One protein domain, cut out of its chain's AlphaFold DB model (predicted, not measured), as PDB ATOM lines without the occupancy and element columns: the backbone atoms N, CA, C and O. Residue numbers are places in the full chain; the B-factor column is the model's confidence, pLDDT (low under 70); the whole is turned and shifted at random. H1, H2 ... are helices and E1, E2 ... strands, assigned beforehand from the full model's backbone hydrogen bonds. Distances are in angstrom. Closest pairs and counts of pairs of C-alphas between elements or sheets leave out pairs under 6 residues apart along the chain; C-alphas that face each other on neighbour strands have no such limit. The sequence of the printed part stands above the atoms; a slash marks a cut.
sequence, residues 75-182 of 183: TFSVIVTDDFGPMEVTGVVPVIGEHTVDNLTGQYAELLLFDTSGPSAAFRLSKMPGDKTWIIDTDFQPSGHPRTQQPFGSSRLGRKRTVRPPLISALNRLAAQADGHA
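Overview. This is residues 75 to 182 of the 183 residues of an uncharacterized protein of Streptomyces sp. MZ04 (UniProt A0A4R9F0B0). A twisted sheet of five antiparallel strands in a row, E1 to E5, curls round one helix, H1, which packs mainly on E1 and E2. Between E5 and H1 a long stretch with no named element, residues 141 to 164, folds out and back, with residues 153 to 154 paired antiparallel with residues 162 to 163. The printed part has 108 residues, with five named strands followed by one named helix; the sheet's order is E1, E2, E3, E4, E5, and the class is mixed, helices and strands. It is compact, with a radius of gyration of the C-alphas of 14.0 A and spans of 41 by 32 by 24 A.

Arrangement. E1, residues 75 to 82, and E2, residues 85 to 101, form an antiparallel hairpin at 125 degrees, with N 78 and O 89 2.9 A apart, within hydrogen-bond range. E2 bends by 69 degrees at residue 88. E3, residues 104 to 115, forms a hairpin with E2 at 152 degrees, with N 99 and O 106 at 2.8 A. E4, residues 118 to 127, forms a hairpin with E3 at 169 degrees, with N 111 and O 123 at 2.9 A. E5, residues 135 to 140, forms a hairpin with E4 at 145 degrees, with N 137 and O 124 at 2.9 A. The five strands are a meander, each the antiparallel neighbour of the one before; E1 and E5 are its edge strands and are apart. From edge to edge the strands' lines turn by 94 degrees and the way across the sheet turns by 72 degrees. H1, residues 165 to 181, is on one face of this sheet, in two layers, a helix over a sheet. The closest C-alphas of E2 and H1 are those of Gly 97 and Ala 175, 6.2 A apart; those of E1 and H1 are Val 78 and Pro 166, also 6.2 A apart. In H1 every O i to N i+4 pair is within hydrogen-bond range.

Along the chain. E1 begins at C-alpha 75, (-56.914, 25.499, -36.502), and is 21.4 A long from first to last C-alpha. E2, the longest strand with 17 residues, measures 39.1 A and ends at C-alpha 101, (-36.216, 37.985, -48.177). E3 measures 34.4 A, E4 27.1 A and E5 14.2 A. H1 measures 24.8 A and ends at C-alpha 181, (-58.437, 37.096, -48.877).

Size, cuts and confidence. The two C-alphas farthest apart are those of Phe 84 and Asn 103, 43.3 A. The printed part has no cut. The links from E1 to E2, E2 to E3 and E3 to E4 are tight, that from E4 to E5 is short, and that from E5 to H1, 24 residues, is long. Mean pLDDT of the printed part is 80.2; it is under 70 at residue 83, residues 142 to 159 and residues 180 to 182.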
ATOM      1  N   THR A  75     -57.091  26.865 -36.999       93.81
ATOM      2  CA  THR A  75     -56.914  25.499 -36.502       93.81
ATOM      3  C   THR A  75     -57.385  24.467 -37.517       93.81
ATOM      4  O   THR A  75     -58.283  24.708 -38.325       93.81
ATOM      5  N   PHE A  76     -56.758  23.296 -37.500       93.25
ATOM      6  CA  PHE A  76     -57.170  22.157 -38.310       93.25
ATOM      7  C   PHE A  76     -56.839  20.843 -37.599       93.25
ATOM      8  O   PHE A  76     -55.898  20.785 -36.811       93.25
ATOM      9  N   SER A  77     -57.552  19.771 -37.938       92.62
ATOM     10  CA  SER A  77     -57.250  18.415 -37.460       92.62
ATOM     11  C   SER A  77     -56.879  17.506 -38.624       92.62
ATOM     12  O   SER A  77     -57.488  17.564 -39.697       92.62
ATOM     13  N   VAL A  78     -55.869  16.659 -38.428       91.75
ATOM     14  CA  VAL A  78     -55.455  15.630 -39.389       91.75
ATOM     15  C   VAL A  78     -55.106  14.335 -38.673       91.75
ATOM     16  O   VAL A  78     -54.686  14.338 -37.520       91.75
ATOM     17  N   ILE A  79     -55.214  13.222 -39.393       89.81
ATOM     18  CA  ILE A  79     -54.666  11.943 -38.949       89.81
ATOM     19  C   ILE A  79     -53.260  11.805 -39.528       89.81
ATOM     20  O   ILE A  79     -53.059  11.907 -40.741       89.81
ATOM     21  N   VAL A  80     -52.290  11.565 -38.657       84.69
ATOM     22  CA  VAL A  80     -50.902  11.273 -39.000       84.69
ATOM     23  C   VAL A  80     -50.619   9.828 -38.620       84.69
ATOM     24  O   VAL A  80     -50.807   9.443 -37.476       84.69
ATOM     25  N   THR A  81     -50.159   9.020 -39.570       80.88
ATOM     26  CA  THR A  81     -49.706   7.656 -39.274       80.88
ATOM     27  C   THR A  81     -48.234   7.678 -38.875       80.88
ATOM     28  O   THR A  81     -47.409   8.233 -39.611       80.88
ATOM     29  N   ASP A  82     -47.911   7.087 -37.729       73.44
ATOM     30  CA  ASP A  82     -46.554   6.774 -37.279       73.44
ATOM     31  C   ASP A  82     -46.379   5.259 -37.050       73.44
ATOM     32  O   ASP A  82     -47.226   4.461 -37.456       73.44
ATOM     33  N   ASP A  83     -45.260   4.863 -36.439       68.44
ATOM     34  CA  ASP A  83     -44.932   3.457 -36.169       68.44
ATOM     35  C   ASP A  83     -45.891   2.795 -35.156       68.44
ATOM     36  O   ASP A  83     -45.974   1.567 -35.099       68.44
ATOM     37  N   PHE A  84     -46.623   3.586 -34.363       72.56
ATOM     38  CA  PHE A  84     -47.598   3.132 -33.366       72.56
ATOM     39  C   PHE A  84     -49.030   3.128 -33.903       72.56
ATOM     40  O   PHE A  84     -49.919   2.540 -33.283       72.56
ATOM     41  N   GLY A  85     -49.256   3.741 -35.065       79.12
ATOM     42  CA  GLY A  85     -50.516   3.713 -35.789       79.12
ATOM     43  C   GLY A  85     -51.013   5.103 -36.188       79.12
ATOM     44  O   GLY A  85     -50.267   6.081 -36.196       79.12
ATOM     45  N   PRO A  86     -52.283   5.213 -36.607       85.00
ATOM     46  CA  PRO A  86     -52.899   6.502 -36.883       85.00
ATOM     47  C   PRO A  86     -53.122   7.286 -35.583       85.00
ATOM     48  O   PRO A  86     -53.780   6.805 -34.662       85.00
ATOM     49  N   MET A  87     -52.626   8.518 -35.542       85.25
ATOM     50  CA  MET A  87     -52.804   9.467 -34.446       85.25
ATOM     51  C   MET A  87     -53.487  10.737 -34.958       85.25
ATOM     52  O   MET A  87     -53.067  11.313 -35.962       85.25
ATOM     53  N   GLU A  88     -54.534  11.186 -34.267       88.69
ATOM     54  CA  GLU A  88     -55.136  12.494 -34.523       88.69
ATOM     55  C   GLU A  88     -54.247  13.603 -33.951       88.69
ATOM     56  O   GLU A  88     -53.785  13.531 -32.811       88.69
ATOM     57  N   VAL A  89     -54.006  14.628 -34.763       89.38
ATOM     58  CA  VAL A  89     -53.192  15.790 -34.419       89.38
ATOM     59  C   VAL A  89     -53.967  17.047 -34.779       89.38
ATOM     60  O   VAL A  89     -54.459  17.187 -35.901       89.38
ATOM     61  N   THR A  90     -54.031  17.979 -33.834       92.94
ATOM     62  CA  THR A  90     -54.540  19.333 -34.048       92.94
ATOM     63  C   THR A  90     -53.375  20.264 -34.361       92.94
ATOM     64  O   THR A  90     -52.443  20.393 -33.567       92.94
ATOM     65  N   GLY A  91     -53.424  20.914 -35.520       93.56
ATOM     66  CA  GLY A  91     -52.525  21.996 -35.894       93.56
ATOM     67  C   GLY A  91     -53.151  23.353 -35.588       93.56
ATOM     68  O   GLY A  91     -54.315  23.585 -35.912       93.56
ATOM     69  N   VAL A  92     -52.374  24.247 -34.987       95.81
ATOM     70  CA  VAL A  92     -52.711  25.662 -34.797       95.81
ATOM     71  C   VAL A  92     -51.694  26.479 -35.584       95.81
ATOM     72  O   VAL A  92     -50.493  26.282 -35.411       95.81
ATOM     73  N   VAL A  93     -52.169  27.363 -36.459       96.25
ATOM     74  CA  VAL A  93     -51.356  28.155 -37.390       96.25
ATOM     75  C   VAL A  93     -51.540  29.639 -37.072       96.25
ATOM     76  O   VAL A  93     -52.502  30.235 -37.558       96.25
ATOM     77  N   PRO A  94     -50.669  30.233 -36.230       93.50
ATOM     78  CA  PRO A  94     -50.748  31.647 -35.848       93.50
ATOM     79  C   PRO A  94     -50.347  32.598 -36.974       93.50
ATOM     80  O   PRO A  94     -50.815  33.727 -37.039       93.50
ATOM     81  N   VAL A  95     -49.449  32.149 -37.852       93.69
ATOM     82  CA  VAL A  95     -48.940  32.940 -38.972       93.69
ATOM     83  C   VAL A  95     -48.928  32.057 -40.204       93.69
ATOM     84  O   VAL A  95     -48.388  30.952 -40.167       93.69
ATOM     85  N   ILE A  96     -49.499  32.556 -41.295       93.75
ATOM     86  CA  ILE A  96     -49.349  31.983 -42.628       93.75
ATOM     87  C   ILE A  96     -49.490  33.086 -43.672       93.75
ATOM     88  O   ILE A  96     -50.409  33.897 -43.595       93.75
ATOM     89  N   GLY A  97     -48.572  33.133 -44.631       90.94
ATOM     90  CA  GLY A  97     -48.625  34.120 -45.706       90.94
ATOM     91  C   GLY A  97     -47.328  34.218 -46.489       90.94
ATOM     92  O   GLY A  97     -46.387  33.449 -46.268       90.94
ATOM     93  N   GLU A  98     -47.281  35.168 -47.414       90.75
ATOM     94  CA  GLU A  98     -46.072  35.464 -48.172       90.75
ATOM     95  C   GLU A  98     -45.056  36.242 -47.333       90.75
ATOM     96  O   GLU A  98     -45.385  37.152 -46.572       90.75
ATOM     97  N   HIS A  99     -43.789  35.894 -47.504       86.06
ATOM     98  CA  HIS A  99     -42.663  36.563 -46.885       86.06
ATOM     99  C   HIS A  99     -41.559  36.747 -47.925       86.06
ATOM    100  O   HIS A  99     -41.192  35.805 -48.632       86.06
ATOM    101  N   THR A 100     -41.025  37.964 -48.024       83.25
ATOM    102  CA  THR A 100     -39.958  38.294 -48.978       83.25
ATOM    103  C   THR A 100     -38.645  38.517 -48.242       83.25
ATOM    104  O   THR A 100     -38.572  39.345 -47.338       83.25
ATOM    105  N   VAL A 101     -37.599  37.795 -48.646       75.44
ATOM    106  CA  VAL A 101     -36.216  37.985 -48.177       75.44
ATOM    107  C   VAL A 101     -35.319  38.108 -49.400       75.44
ATOM    108  O   VAL A 101     -35.398  37.270 -50.293       75.44
ATOM    109  N   ASP A 102     -34.497  39.157 -49.465       76.25
ATOM    110  CA  ASP A 102     -33.517  39.371 -50.542       76.25
ATOM    111  C   ASP A 102     -34.098  39.215 -51.968       76.25
ATOM    112  O   ASP A 102     -33.501  38.582 -52.838       76.25
ATOM    113  N   ASN A 103     -35.282  39.795 -52.215       81.31
ATOM    114  CA  ASN A 103     -36.055  39.715 -53.472       81.31
ATOM    115  C   ASN A 103     -36.608  38.326 -53.845       81.31
ATOM    116  O   ASN A 103     -37.095  38.140 -54.961       81.31
ATOM    117  N   LEU A 104     -36.578  37.356 -52.932       77.81
ATOM    118  CA  LEU A 104     -37.265  36.077 -53.085       77.81
ATOM    119  C   LEU A 104     -38.519  36.064 -52.211       77.81
ATOM    120  O   LEU A 104     -38.429  36.080 -50.985       77.81
ATOM    121  N   THR A 105     -39.685  36.019 -52.852       86.94
ATOM    122  CA  THR A 105     -40.979  35.851 -52.181       86.94
ATOM    123  C   THR A 105     -41.292  34.367 -52.066       86.94
ATOM    124  O   THR A 105     -41.323  33.668 -53.073       86.94
ATOM    125  N   GLY A 106     -41.504  33.873 -50.852       89.31
ATOM    126  CA  GLY A 106     -41.955  32.509 -50.579       89.31
ATOM    127  C   GLY A 106     -43.071  32.508 -49.544       89.31
ATOM    128  O   GLY A 106     -43.391  33.544 -48.970       89.31
ATOM    129  N   GLN A 107     -43.663  31.347 -49.286       93.44
ATOM    130  CA  GLN A 107     -44.635  31.212 -48.205       93.44
ATOM    131  C   GLN A 107     -43.916  30.898 -46.893       93.44
ATOM    132  O   GLN A 107     -42.967  30.109 -46.863       93.44
ATOM    133  N   TYR A 108     -44.395  31.501 -45.814       93.38
ATOM    134  CA  TYR A 108     -43.945  31.287 -44.448       93.38
ATOM    135  C   TYR A 108     -45.128  30.863 -43.581       93.38
ATOM    136  O   TYR A 108     -46.246  31.347 -43.769       93.38
ATOM    137  N   ALA A 109     -44.886  29.961 -42.632       94.75
ATOM    138  CA  ALA A 109     -45.875  29.604 -41.631       94.75
ATOM    139  C   ALA A 109     -45.250  29.289 -40.269       94.75
ATOM    140  O   ALA A 109     -44.171  28.700 -40.167       94.75
ATOM    141  N   GLU A 110     -45.994  29.620 -39.223       95.19
ATOM    142  CA  GLU A 110     -45.788  29.145 -37.860       95.19
ATOM    143  C   GLU A 110     -46.813  28.050 -37.569       95.19
ATOM    144  O   GLU A 110     -48.001  28.222 -37.834       95.19
ATOM    145  N   LEU A 111     -46.372  26.908 -37.045       94.75
ATOM    146  CA  LEU A 111     -47.243  25.762 -36.782       94.75
ATOM    147  C   LEU A 111     -46.987  25.209 -35.387       94.75
ATOM    148  O   LEU A 111     -45.893  24.729 -35.110       94.75
ATOM    149  N   LEU A 112     -48.012  25.201 -34.540       93.81
ATOM    150  CA  LEU A 112     -48.041  24.446 -33.289       93.81
ATOM    151  C   LEU A 112     -48.815  23.146 -33.514       93.81
ATOM    152  O   LEU A 112     -49.870  23.159 -34.149       93.81
ATOM    153  N   LEU A 113     -48.322  22.037 -32.974       91.50
ATOM    154  CA  LEU A 113     -48.991  20.741 -33.022       91.50
ATOM    155  C   LEU A 113     -49.364  20.267 -31.623       91.50
ATOM    156  O   LEU A 113     -48.584  20.390 -30.677       91.50
ATOM    157  N   PHE A 114     -50.550  19.676 -31.531       89.69
ATOM    158  CA  PHE A 114     -51.098  19.082 -30.322       89.69
ATOM    159  C   PHE A 114     -51.650  17.701 -30.657       89.69
ATOM    160  O   PHE A 114     -52.363  17.538 -31.648       89.69
ATOM    161  N   ASP A 115     -51.316  16.706 -29.848       87.12
ATOM    162  CA  ASP A 115     -51.904  15.372 -29.913       87.12
ATOM    163  C   ASP A 115     -52.763  15.111 -28.661       87.12
ATOM    164  O   ASP A 115     -53.002  16.004 -27.846       87.12
ATOM    165  N   THR A 116     -53.242  13.880 -28.497       81.75
ATOM    166  CA  THR A 116     -54.068  13.485 -27.345       81.75
ATOM    167  C   THR A 116     -53.353  13.581 -25.994       81.75
ATOM    168  O   THR A 116     -54.016  13.579 -24.959       81.75
ATOM    169  N   SER A 117     -52.021  13.672 -25.977       80.44
ATOM    170  CA  SER A 117     -51.208  13.852 -24.770       80.44
ATOM    171  C   SER A 117     -50.893  15.316 -24.452       80.44
ATOM    172  O   SER A 117     -50.448  15.607 -23.342       80.44
ATOM    173  N   GLY A 118     -51.174  16.241 -25.375       84.31
ATOM    174  CA  GLY A 118     -50.944  17.670 -25.204       84.31
ATOM    175  C   GLY A 118     -50.085  18.272 -26.322       84.31
ATOM    176  O   GLY A 118     -50.131  17.801 -27.461       84.31
ATOM    177  N   PRO A 119     -49.338  19.354 -26.042       87.69
ATOM    178  CA  PRO A 119     -48.440  19.959 -27.019       87.69
ATOM    179  C   PRO A 119     -47.353  18.978 -27.453       87.69
ATOM    180  O   PRO A 119     -46.678  18.387 -26.615       87.69
ATOM    181  N   SER A 120     -47.160  18.825 -28.758       84.50
ATOM    182  CA  SER A 120     -46.248  17.823 -29.310       84.50
ATOM    183  C   SER A 120     -45.073  18.432 -30.070       84.50
ATOM    184  O   SER A 120     -43.959  17.922 -29.963       84.50
ATOM    185  N   ALA A 121     -45.280  19.527 -30.808       86.31
ATOM    186  CA  ALA A 121     -44.202  20.223 -31.511       86.31
ATOM    187  C   ALA A 121     -44.563  21.665 -31.890       86.31
ATOM    188  O   ALA A 121     -45.725  22.071 -31.823       86.31
ATOM    189  N   ALA A 122     -43.556  22.426 -32.316       90.81
ATOM    190  CA  ALA A 122     -43.718  23.741 -32.915       90.81
ATOM    191  C   ALA A 122     -42.686  23.959 -34.036       90.81
ATOM    192  O   ALA A 122     -41.506  23.647 -33.868       90.81
ATOM    193  N   PHE A 123     -43.115  24.509 -35.174       90.81
ATOM    194  CA  PHE A 123     -42.281  24.692 -36.362       90.81
ATOM    195  C   PHE A 123     -42.373  26.098 -36.933       90.81
ATOM    196  O   PHE A 123     -43.457  26.676 -37.022       90.81
ATOM    197  N   ARG A 124     -41.230  26.574 -37.431       92.06
ATOM    198  CA  ARG A 124     -41.187  27.578 -38.496       92.06
ATOM    199  C   ARG A 124     -41.000  26.868 -39.823       92.06
ATOM    200  O   ARG A 124     -40.145  25.983 -39.943       92.06
ATOM    201  N   LEU A 125     -41.839  27.223 -40.781       93.25
ATOM    202  CA  LEU A 125     -41.940  26.558 -42.064       93.25
ATOM    203  C   LEU A 125     -41.758  27.569 -43.189       93.25
ATOM    204  O   LEU A 125     -42.350  28.647 -43.152       93.25
ATOM    205  N   SER A 126     -41.037  27.164 -44.226       91.56
ATOM    206  CA  SER A 126     -40.929  27.914 -45.473       91.56
ATOM    207  C   SER A 126     -41.272  27.043 -46.673       91.56
ATOM    208  O   SER A 126     -41.142  25.815 -46.655       91.56
ATOM    209  N   LYS A 127     -41.735  27.680 -47.743       91.56
ATOM    210  CA  LYS A 127     -41.965  27.044 -49.037       91.56
ATOM    211  C   LYS A 127     -41.623  28.038 -50.139       91.56
ATOM    212  O   LYS A 127     -42.304  29.050 -50.299       91.56
ATOM    213  N   MET A 128     -40.559  27.755 -50.888       89.31
ATOM    214  CA  MET A 128     -40.114  28.633 -51.971       89.31
ATOM    215  C   MET A 128     -41.011  28.487 -53.209       89.31
ATOM    216  O   MET A 128     -41.682  27.461 -53.377       89.31
ATOM    217  N   PRO A 129     -40.998  29.469 -54.125       82.56
ATOM    218  CA  PRO A 129     -41.648  29.327 -55.421       82.56
ATOM    219  C   PRO A 129     -41.172  28.068 -56.149       82.56
ATOM    220  O   PRO A 129     -39.975  27.835 -56.306       82.56
ATOM    221  N   GLY A 130     -42.120  27.246 -56.599       81.94
ATOM    222  CA  GLY A 130     -41.835  25.983 -57.288       81.94
ATOM    223  C   GLY A 130     -41.579  24.780 -56.370       81.94
ATOM    224  O   GLY A 130     -41.594  23.646 -56.860       81.94
ATOM    225  N   ASP A 131     -41.428  24.976 -55.055       86.31
ATOM    226  CA  ASP A 131     -41.331  23.863 -54.113       86.31
ATOM    227  C   ASP A 131     -42.676  23.148 -53.968       86.31
ATOM    228  O   ASP A 131     -43.738  23.738 -53.752       86.31
ATOM    229  N   LYS A 132     -42.627  21.815 -54.031       84.12
ATOM    230  CA  LYS A 132     -43.818  20.966 -53.867       84.12
ATOM    231  C   LYS A 132     -44.243  20.794 -52.406       84.12
ATOM    232  O   LYS A 132     -45.322  20.269 -52.149       84.12
ATOM    233  N   THR A 133     -43.394  21.173 -51.452       89.56
ATOM    234  CA  THR A 133     -43.570  20.869 -50.027       89.56
ATOM    235  C   THR A 133     -43.068  22.002 -49.147       89.56
ATOM    236  O   THR A 133     -42.187  22.753 -49.546       89.56
ATOM    237  N   TRP A 134     -43.598  22.059 -47.928       91.94
ATOM    238  CA  TRP A 134     -43.078  22.895 -46.853       91.94
ATOM    239  C   TRP A 134     -41.822  22.274 -46.244       91.94
ATOM    240  O   TRP A 134     -41.750  21.052 -46.038       91.94
ATOM    241  N   ILE A 135     -40.854  23.130 -45.954       90.50
ATOM    242  CA  ILE A 135     -39.571  22.833 -45.335       90.50
ATOM    243  C   ILE A 135     -39.623  23.314 -43.888       90.50
ATOM    244  O   ILE A 135     -40.111  24.402 -43.614       90.50
ATOM    245  N   ILE A 136     -39.126  22.493 -42.966       89.19
ATOM    246  CA  ILE A 136     -38.966  22.865 -41.562       89.19
ATOM    247  C   ILE A 136     -37.650  23.627 -41.426       89.19
ATOM    248  O   ILE A 136     -36.578  23.027 -41.535       89.19
ATOM    249  N   ASP A 137     -37.743  24.932 -41.188       85.25
ATOM    250  CA  ASP A 137     -36.583  25.797 -40.967       85.25
ATOM    251  C   ASP A 137     -36.054  25.646 -39.545       85.25
ATOM    252  O   ASP A 137     -34.846  25.647 -39.307       85.25
ATOM    253  N   THR A 138     -36.963  25.510 -38.578       80.75
ATOM    254  CA  THR A 138     -36.620  25.308 -37.169       80.75
ATOM    255  C   THR A 138     -37.685  24.465 -36.478       80.75
ATOM    256  O   THR A 138     -38.880  24.629 -36.724       80.75
ATOM    257  N   ASP A 139     -37.223  23.557 -35.622       75.81
ATOM    258  CA  ASP A 139     -38.025  22.688 -34.758       75.81
ATOM    259  C   ASP A 139     -37.791  23.141 -33.311       75.81
ATOM    260  O   ASP A 139     -36.639  23.188 -32.867       75.81
ATOM    261  N   PHE A 140     -38.852  23.537 -32.610       75.75
ATOM    262  CA  PHE A 140     -38.786  24.042 -31.239       75.75
ATOM    263  C   PHE A 140     -39.453  23.067 -30.272       75.75
ATOM    264  O   PHE A 140     -40.621  22.709 -30.430       75.75
ATOM    265  N   GLN A 141     -38.713  22.687 -29.227       70.50
ATOM    266  CA  GLN A 141     -39.203  21.878 -28.113       70.50
ATOM    267  C   GLN A 141     -38.636  22.453 -26.810       70.50
ATOM    268  O   GLN A 141     -37.419  22.394 -26.610       70.50
ATOM    269  N   PRO A 142     -39.459  23.011 -25.909       56.75
ATOM    270  CA  PRO A 142     -38.993  23.348 -24.578       56.75
ATOM    271  C   PRO A 142     -38.706  22.033 -23.844       56.75
ATOM    272  O   PRO A 142     -39.506  21.097 -23.872       56.75
ATOM    273  N   SER A 143     -37.518  21.943 -23.257       52.25
ATOM    274  CA  SER A 143     -36.933  20.738 -22.665       52.25
ATOM    275  C   SER A 143     -37.936  19.882 -21.875       52.25
ATOM    276  O   SER A 143     -38.336  20.269 -20.779       52.25
ATOM    277  N   GLY A 144     -38.287  18.694 -22.390       47.94
ATOM    278  CA  GLY A 144     -38.891  17.638 -21.569       47.94
ATOM    279  C   GLY A 144     -40.127  16.902 -22.091       47.94
ATOM    280  O   GLY A 144     -40.644  16.084 -21.335       47.94
ATOM    281  N   HIS A 145     -40.616  17.106 -23.323       44.16
ATOM    282  CA  HIS A 145     -41.729  16.266 -23.793       44.16
ATOM    283  C   HIS A 145     -41.242  14.826 -24.085       44.16
ATOM    284  O   HIS A 145     -40.366  14.636 -24.931       44.16
ATOM    285  N   PRO A 146     -41.791  13.788 -23.421       41.78
ATOM    286  CA  PRO A 146     -41.268  12.415 -23.459       41.78
ATOM    287  C   PRO A 146     -41.517  11.671 -24.781       41.78
ATOM    288  O   PRO A 146     -41.092  10.528 -24.940       41.78
ATOM    289  N   ARG A 147     -42.169  12.304 -25.762       47.84
ATOM    290  CA  ARG A 147     -42.305  11.769 -27.122       47.84
ATOM    291  C   ARG A 147     -41.173  12.258 -28.022       47.84
ATOM    292  O   ARG A 147     -41.394  12.859 -29.064       47.84
ATOM    293  N   THR A 148     -39.944  11.888 -27.678       46.41
ATOM    294  CA  THR A 148     -38.816  11.816 -28.625       46.41
ATOM    295  C   THR A 148     -38.973  10.635 -29.595       46.41
ATOM    296  O   THR A 148     -38.007   9.943 -29.912       46.41
ATOM    297  N   GLN A 149     -40.192  10.345 -30.050       46.53
ATOM    298  CA  GLN A 149     -40.462   9.262 -30.989       46.53
ATOM    299  C   GLN A 149     -40.813   9.873 -32.338       46.53
ATOM    300  O   GLN A 149     -41.960  10.124 -32.670       46.53
ATOM    301  N   GLN A 150     -39.741  10.108 -33.092       52.81
ATOM    302  CA  GLN A 150     -39.692  10.664 -34.437       52.81
ATOM    303  C   GLN A 150     -40.037  12.158 -34.572       52.81
ATOM    304  O   GLN A 150     -41.020  12.654 -34.031       52.81
ATOM    305  N   PRO A 151     -39.274  12.893 -35.394       55.88
ATOM    306  CA  PRO A 151     -39.697  14.211 -35.825       55.88
ATOM    307  C   PRO A 151     -41.011  14.133 -36.616       55.88
ATOM    308  O   PRO A 151     -41.205  13.238 -37.447       55.88
ATOM    309  N   PHE A 152     -41.879  15.138 -36.468       62.12
ATOM    310  CA  PHE A 152     -43.040  15.327 -37.357       62.12
ATOM    311  C   PHE A 152     -42.652  15.584 -38.817       62.12
ATOM    312  O   PHE A 152     -43.521  15.630 -39.688       62.12
ATOM    313  N   GLY A 153     -41.359  15.738 -39.103       55.03
ATOM    314  CA  GLY A 153     -40.848  15.845 -40.453       55.03
ATOM    315  C   GLY A 153     -40.053  14.626 -40.914       55.03
ATOM    316  O   GLY A 153     -39.381  13.951 -40.140       55.03
ATOM    317  N   SER A 154     -40.099  14.371 -42.217       57.53
ATOM    318  CA  SER A 154     -39.304  13.342 -42.882       57.53
ATOM    319  C   SER A 154     -38.023  13.956 -43.444       57.53
ATOM    320  O   SER A 154     -38.057  15.019 -44.062       57.53
ATOM    321  N   SER A 155     -36.885  13.284 -43.252       56.69
ATOM    322  CA  SER A 155     -35.672  13.538 -44.033       56.69
ATOM    323  C   SER A 155     -35.572  12.489 -45.135       56.69
ATOM    324  O   SER A 155     -35.474  11.296 -44.842       56.69
ATOM    325  N   ARG A 156     -35.547  12.905 -46.402       53.62
ATOM    326  CA  ARG A 156     -35.180  12.014 -47.511       53.62
ATOM    327  C   ARG A 156     -33.804  12.403 -48.044       53.62
ATOM    328  O   ARG A 156     -33.583  13.565 -48.370       53.62
ATOM    329  N   LEU A 157     -32.904  11.420 -48.151       45.59
ATOM    330  CA  LEU A 157     -31.647  11.493 -48.916       45.59
ATOM    331  C   LEU A 157     -30.744  12.700 -48.569       45.59
ATOM    332  O   LEU A 157     -30.322  13.434 -49.456       45.59
ATOM    333  N   GLY A 158     -30.470  12.926 -47.279       50.06
ATOM    334  CA  GLY A 158     -29.521  13.958 -46.824       50.06
ATOM    335  C   GLY A 158     -29.985  15.415 -46.985       50.06
ATOM    336  O   GLY A 158     -29.161  16.321 -46.912       50.06
ATOM    337  N   ARG A 159     -31.284  15.657 -47.223       64.75
ATOM    338  CA  ARG A 159     -31.876  16.989 -47.465       64.75
ATOM    339  C   ARG A 159     -32.645  17.549 -46.261       64.75
ATOM    340  O   ARG A 159     -32.956  16.814 -45.322       64.75
ATOM    341  N   LYS A 160     -32.968  18.854 -46.336       70.81
ATOM    342  CA  LYS A 160     -33.811  19.602 -45.381       70.81
ATOM    343  C   LYS A 160     -35.087  18.820 -45.031       70.81
ATOM    344  O   LYS A 160     -35.661  18.140 -45.882       70.81
ATOM    345  N   ARG A 161     -35.517  18.914 -43.771       81.94
ATOM    346  CA  ARG A 161     -36.660  18.165 -43.238       81.94
ATOM    347  C   ARG A 161     -37.972  18.757 -43.762       81.94
ATOM    348  O   ARG A 161     -38.131  19.971 -43.777       81.94
ATOM    349  N   THR A 162     -38.910  17.910 -44.174       83.06
ATOM    350  CA  THR A 162     -40.218  18.333 -44.708       83.06
ATOM    351  C   THR A 162     -41.349  17.818 -43.836       83.06
ATOM    352  O   THR A 162     -41.226  16.743 -43.254       83.06
ATOM    353  N   VAL A 163     -42.469  18.531 -43.783       83.00
ATOM    354  CA  VAL A 163     -43.643  18.133 -42.984       83.00
ATOM    355  C   VAL A 163     -44.298  16.853 -43.550       83.00
ATOM    356  O   VAL A 163     -44.135  16.531 -44.727       83.00
ATOM    357  N   ARG A 164     -45.022  16.073 -42.736       85.00
ATOM    358  CA  ARG A 164     -45.759  14.880 -43.210       85.00
ATOM    359  C   ARG A 164     -46.910  15.245 -44.176       85.00
ATOM    360  O   ARG A 164     -47.513  16.307 -44.025       85.00
ATOM    361  N   PRO A 165     -47.282  14.362 -45.132       86.12
ATOM    362  CA  PRO A 165     -48.258  14.677 -46.184       86.12
ATOM    363  C   PRO A 165     -49.623  15.220 -45.719       86.12
ATOM    364  O   PRO A 165     -50.080  16.194 -46.316       86.12
ATOM    365  N   PRO A 166     -50.271  14.687 -44.661       86.50
ATOM    366  CA  PRO A 166     -51.549  15.234 -44.191       86.50
ATOM    367  C   PRO A 166     -51.444  16.699 -43.745       86.50
ATOM    368  O   PRO A 166     -52.315  17.510 -44.059       86.50
ATOM    369  N   LEU A 167     -50.339  17.053 -43.082       88.88
ATOM    370  CA  LEU A 167     -50.048  18.420 -42.650       88.88
ATOM    371  C   LEU A 167     -49.754  19.332 -43.850       88.88
ATOM    372  O   LEU A 167     -50.251  20.453 -43.893       88.88
ATOM    373  N   ILE A 168     -49.020  18.846 -44.861       90.69
ATOM    374  CA  ILE A 168     -48.770  19.596 -46.107       90.69
ATOM    375  C   ILE A 168     -50.090  19.979 -46.783       90.69
ATOM    376  O   ILE A 168     -50.263  21.127 -47.189       90.69
ATOM    377  N   SER A 169     -51.028  19.036 -46.900       91.38
ATOM    378  CA  SER A 169     -52.337  19.296 -47.506       91.38
ATOM    379  C   SER A 169     -53.134  20.342 -46.727       91.38
ATOM    380  O   SER A 169     -53.766  21.202 -47.337       91.38
ATOM    381  N   ALA A 170     -53.090  20.308 -45.392       93.00
ATOM    382  CA  ALA A 170     -53.730  21.323 -44.561       93.00
ATOM    383  C   ALA A 170     -53.096  22.709 -44.761       93.00
ATOM    384  O   ALA A 170     -53.812  23.653 -45.081       93.00
ATOM    385  N   LEU A 171     -51.765  22.807 -44.680       93.50
ATOM    386  CA  LEU A 171     -51.026  24.059 -44.867       93.50
ATOM    387  C   LEU A 171     -51.241  24.664 -46.258       93.50
ATOM    388  O   LEU A 171     -51.471  25.859 -46.372       93.50
ATOM    389  N   ASN A 172     -51.230  23.851 -47.319       93.69
ATOM    390  CA  ASN A 172     -51.489  24.338 -48.676       93.69
ATOM    391  C   ASN A 172     -52.909  24.904 -48.834       93.69
ATOM    392  O   ASN A 172     -53.082  25.892 -49.542       93.69
ATOM    393  N   ARG A 173     -53.919  24.298 -48.190       92.56
ATOM    394  CA  ARG A 173     -55.285  24.845 -48.198       92.56
ATOM    395  C   ARG A 173     -55.352  26.184 -47.469       92.56
ATOM    396  O   ARG A 173     -55.944  27.111 -48.004       92.56
ATOM    397  N   LEU A 174     -54.731  26.277 -46.292       93.06
ATOM    398  CA  LEU A 174     -54.700  27.512 -45.505       93.06
ATOM    399  C   LEU A 174     -53.958  28.635 -46.235       93.06
ATOM    400  O   LEU A 174     -54.447  29.757 -46.279       93.06
ATOM    401  N   ALA A 175     -52.826  28.325 -46.871       90.62
ATOM    402  CA  ALA A 175     -52.075  29.300 -47.652       90.62
ATOM    403  C   ALA A 175     -52.902  29.836 -48.830       90.62
ATOM    404  O   ALA A 175     -53.038  31.041 -48.985       90.62
ATOM    405  N   ALA A 176     -53.556  28.951 -49.591       88.94
ATOM    406  CA  ALA A 176     -54.426  29.367 -50.692       88.94
ATOM    407  C   ALA A 176     -55.626  30.217 -50.229       88.94
ATOM    408  O   ALA A 176     -56.099  31.076 -50.970       88.94
ATOM    409  N   GLN A 177     -56.138  29.984 -49.015       86.81
ATOM    410  CA  GLN A 177     -57.195  30.809 -48.426       86.81
ATOM    411  C   GLN A 177     -56.685  32.196 -48.033       86.81
ATOM    412  O   GLN A 177     -57.382  33.172 -48.300       86.81
ATOM    413  N   ALA A 178     -55.490  32.284 -47.445       81.06
ATOM    414  CA  ALA A 178     -54.857  33.554 -47.100       81.06
ATOM    415  C   ALA A 178     -54.599  34.407 -48.354       81.06
ATOM    416  O   ALA A 178     -54.972  35.577 -48.384       81.06
ATOM    417  N   ASP A 179     -54.085  33.788 -49.421       74.50
ATOM    418  CA  ASP A 179     -53.836  34.455 -50.705       74.50
ATOM    419  C   ASP A 179     -55.147  34.948 -51.354       74.50
ATOM    420  O   ASP A 179     -55.189  36.005 -51.976       74.50
ATOM    421  N   GLY A 180     -56.250  34.211 -51.173       59.62
ATOM    422  CA  GLY A 180     -57.572  34.576 -51.694       59.62
ATOM    423  C   GLY A 180     -58.314  35.668 -50.910       59.62
ATOM    424  O   GLY A 180     -59.303  36.187 -51.419       59.62
ATOM    425  N   HIS A 181     -57.873  36.005 -49.691       52.28
ATOM    426  CA  HIS A 181     -58.437  37.096 -48.877       52.28
ATOM    427  C   HIS A 181     -57.645  38.408 -49.011       52.28
ATOM    428  O   HIS A 181     -58.080  39.437 -48.498       52.28
ATOM    429  N   ALA A 182     -56.507  38.394 -49.712       47.47
ATOM    430  CA  ALA A 182     -55.773  39.591 -50.105       47.47
ATOM    431  C   ALA A 182     -56.394  40.208 -51.376       47.47
ATOM    432  O   ALA A 182     -55.820  40.143 -52.462       47.47
TER     433      ALA A 182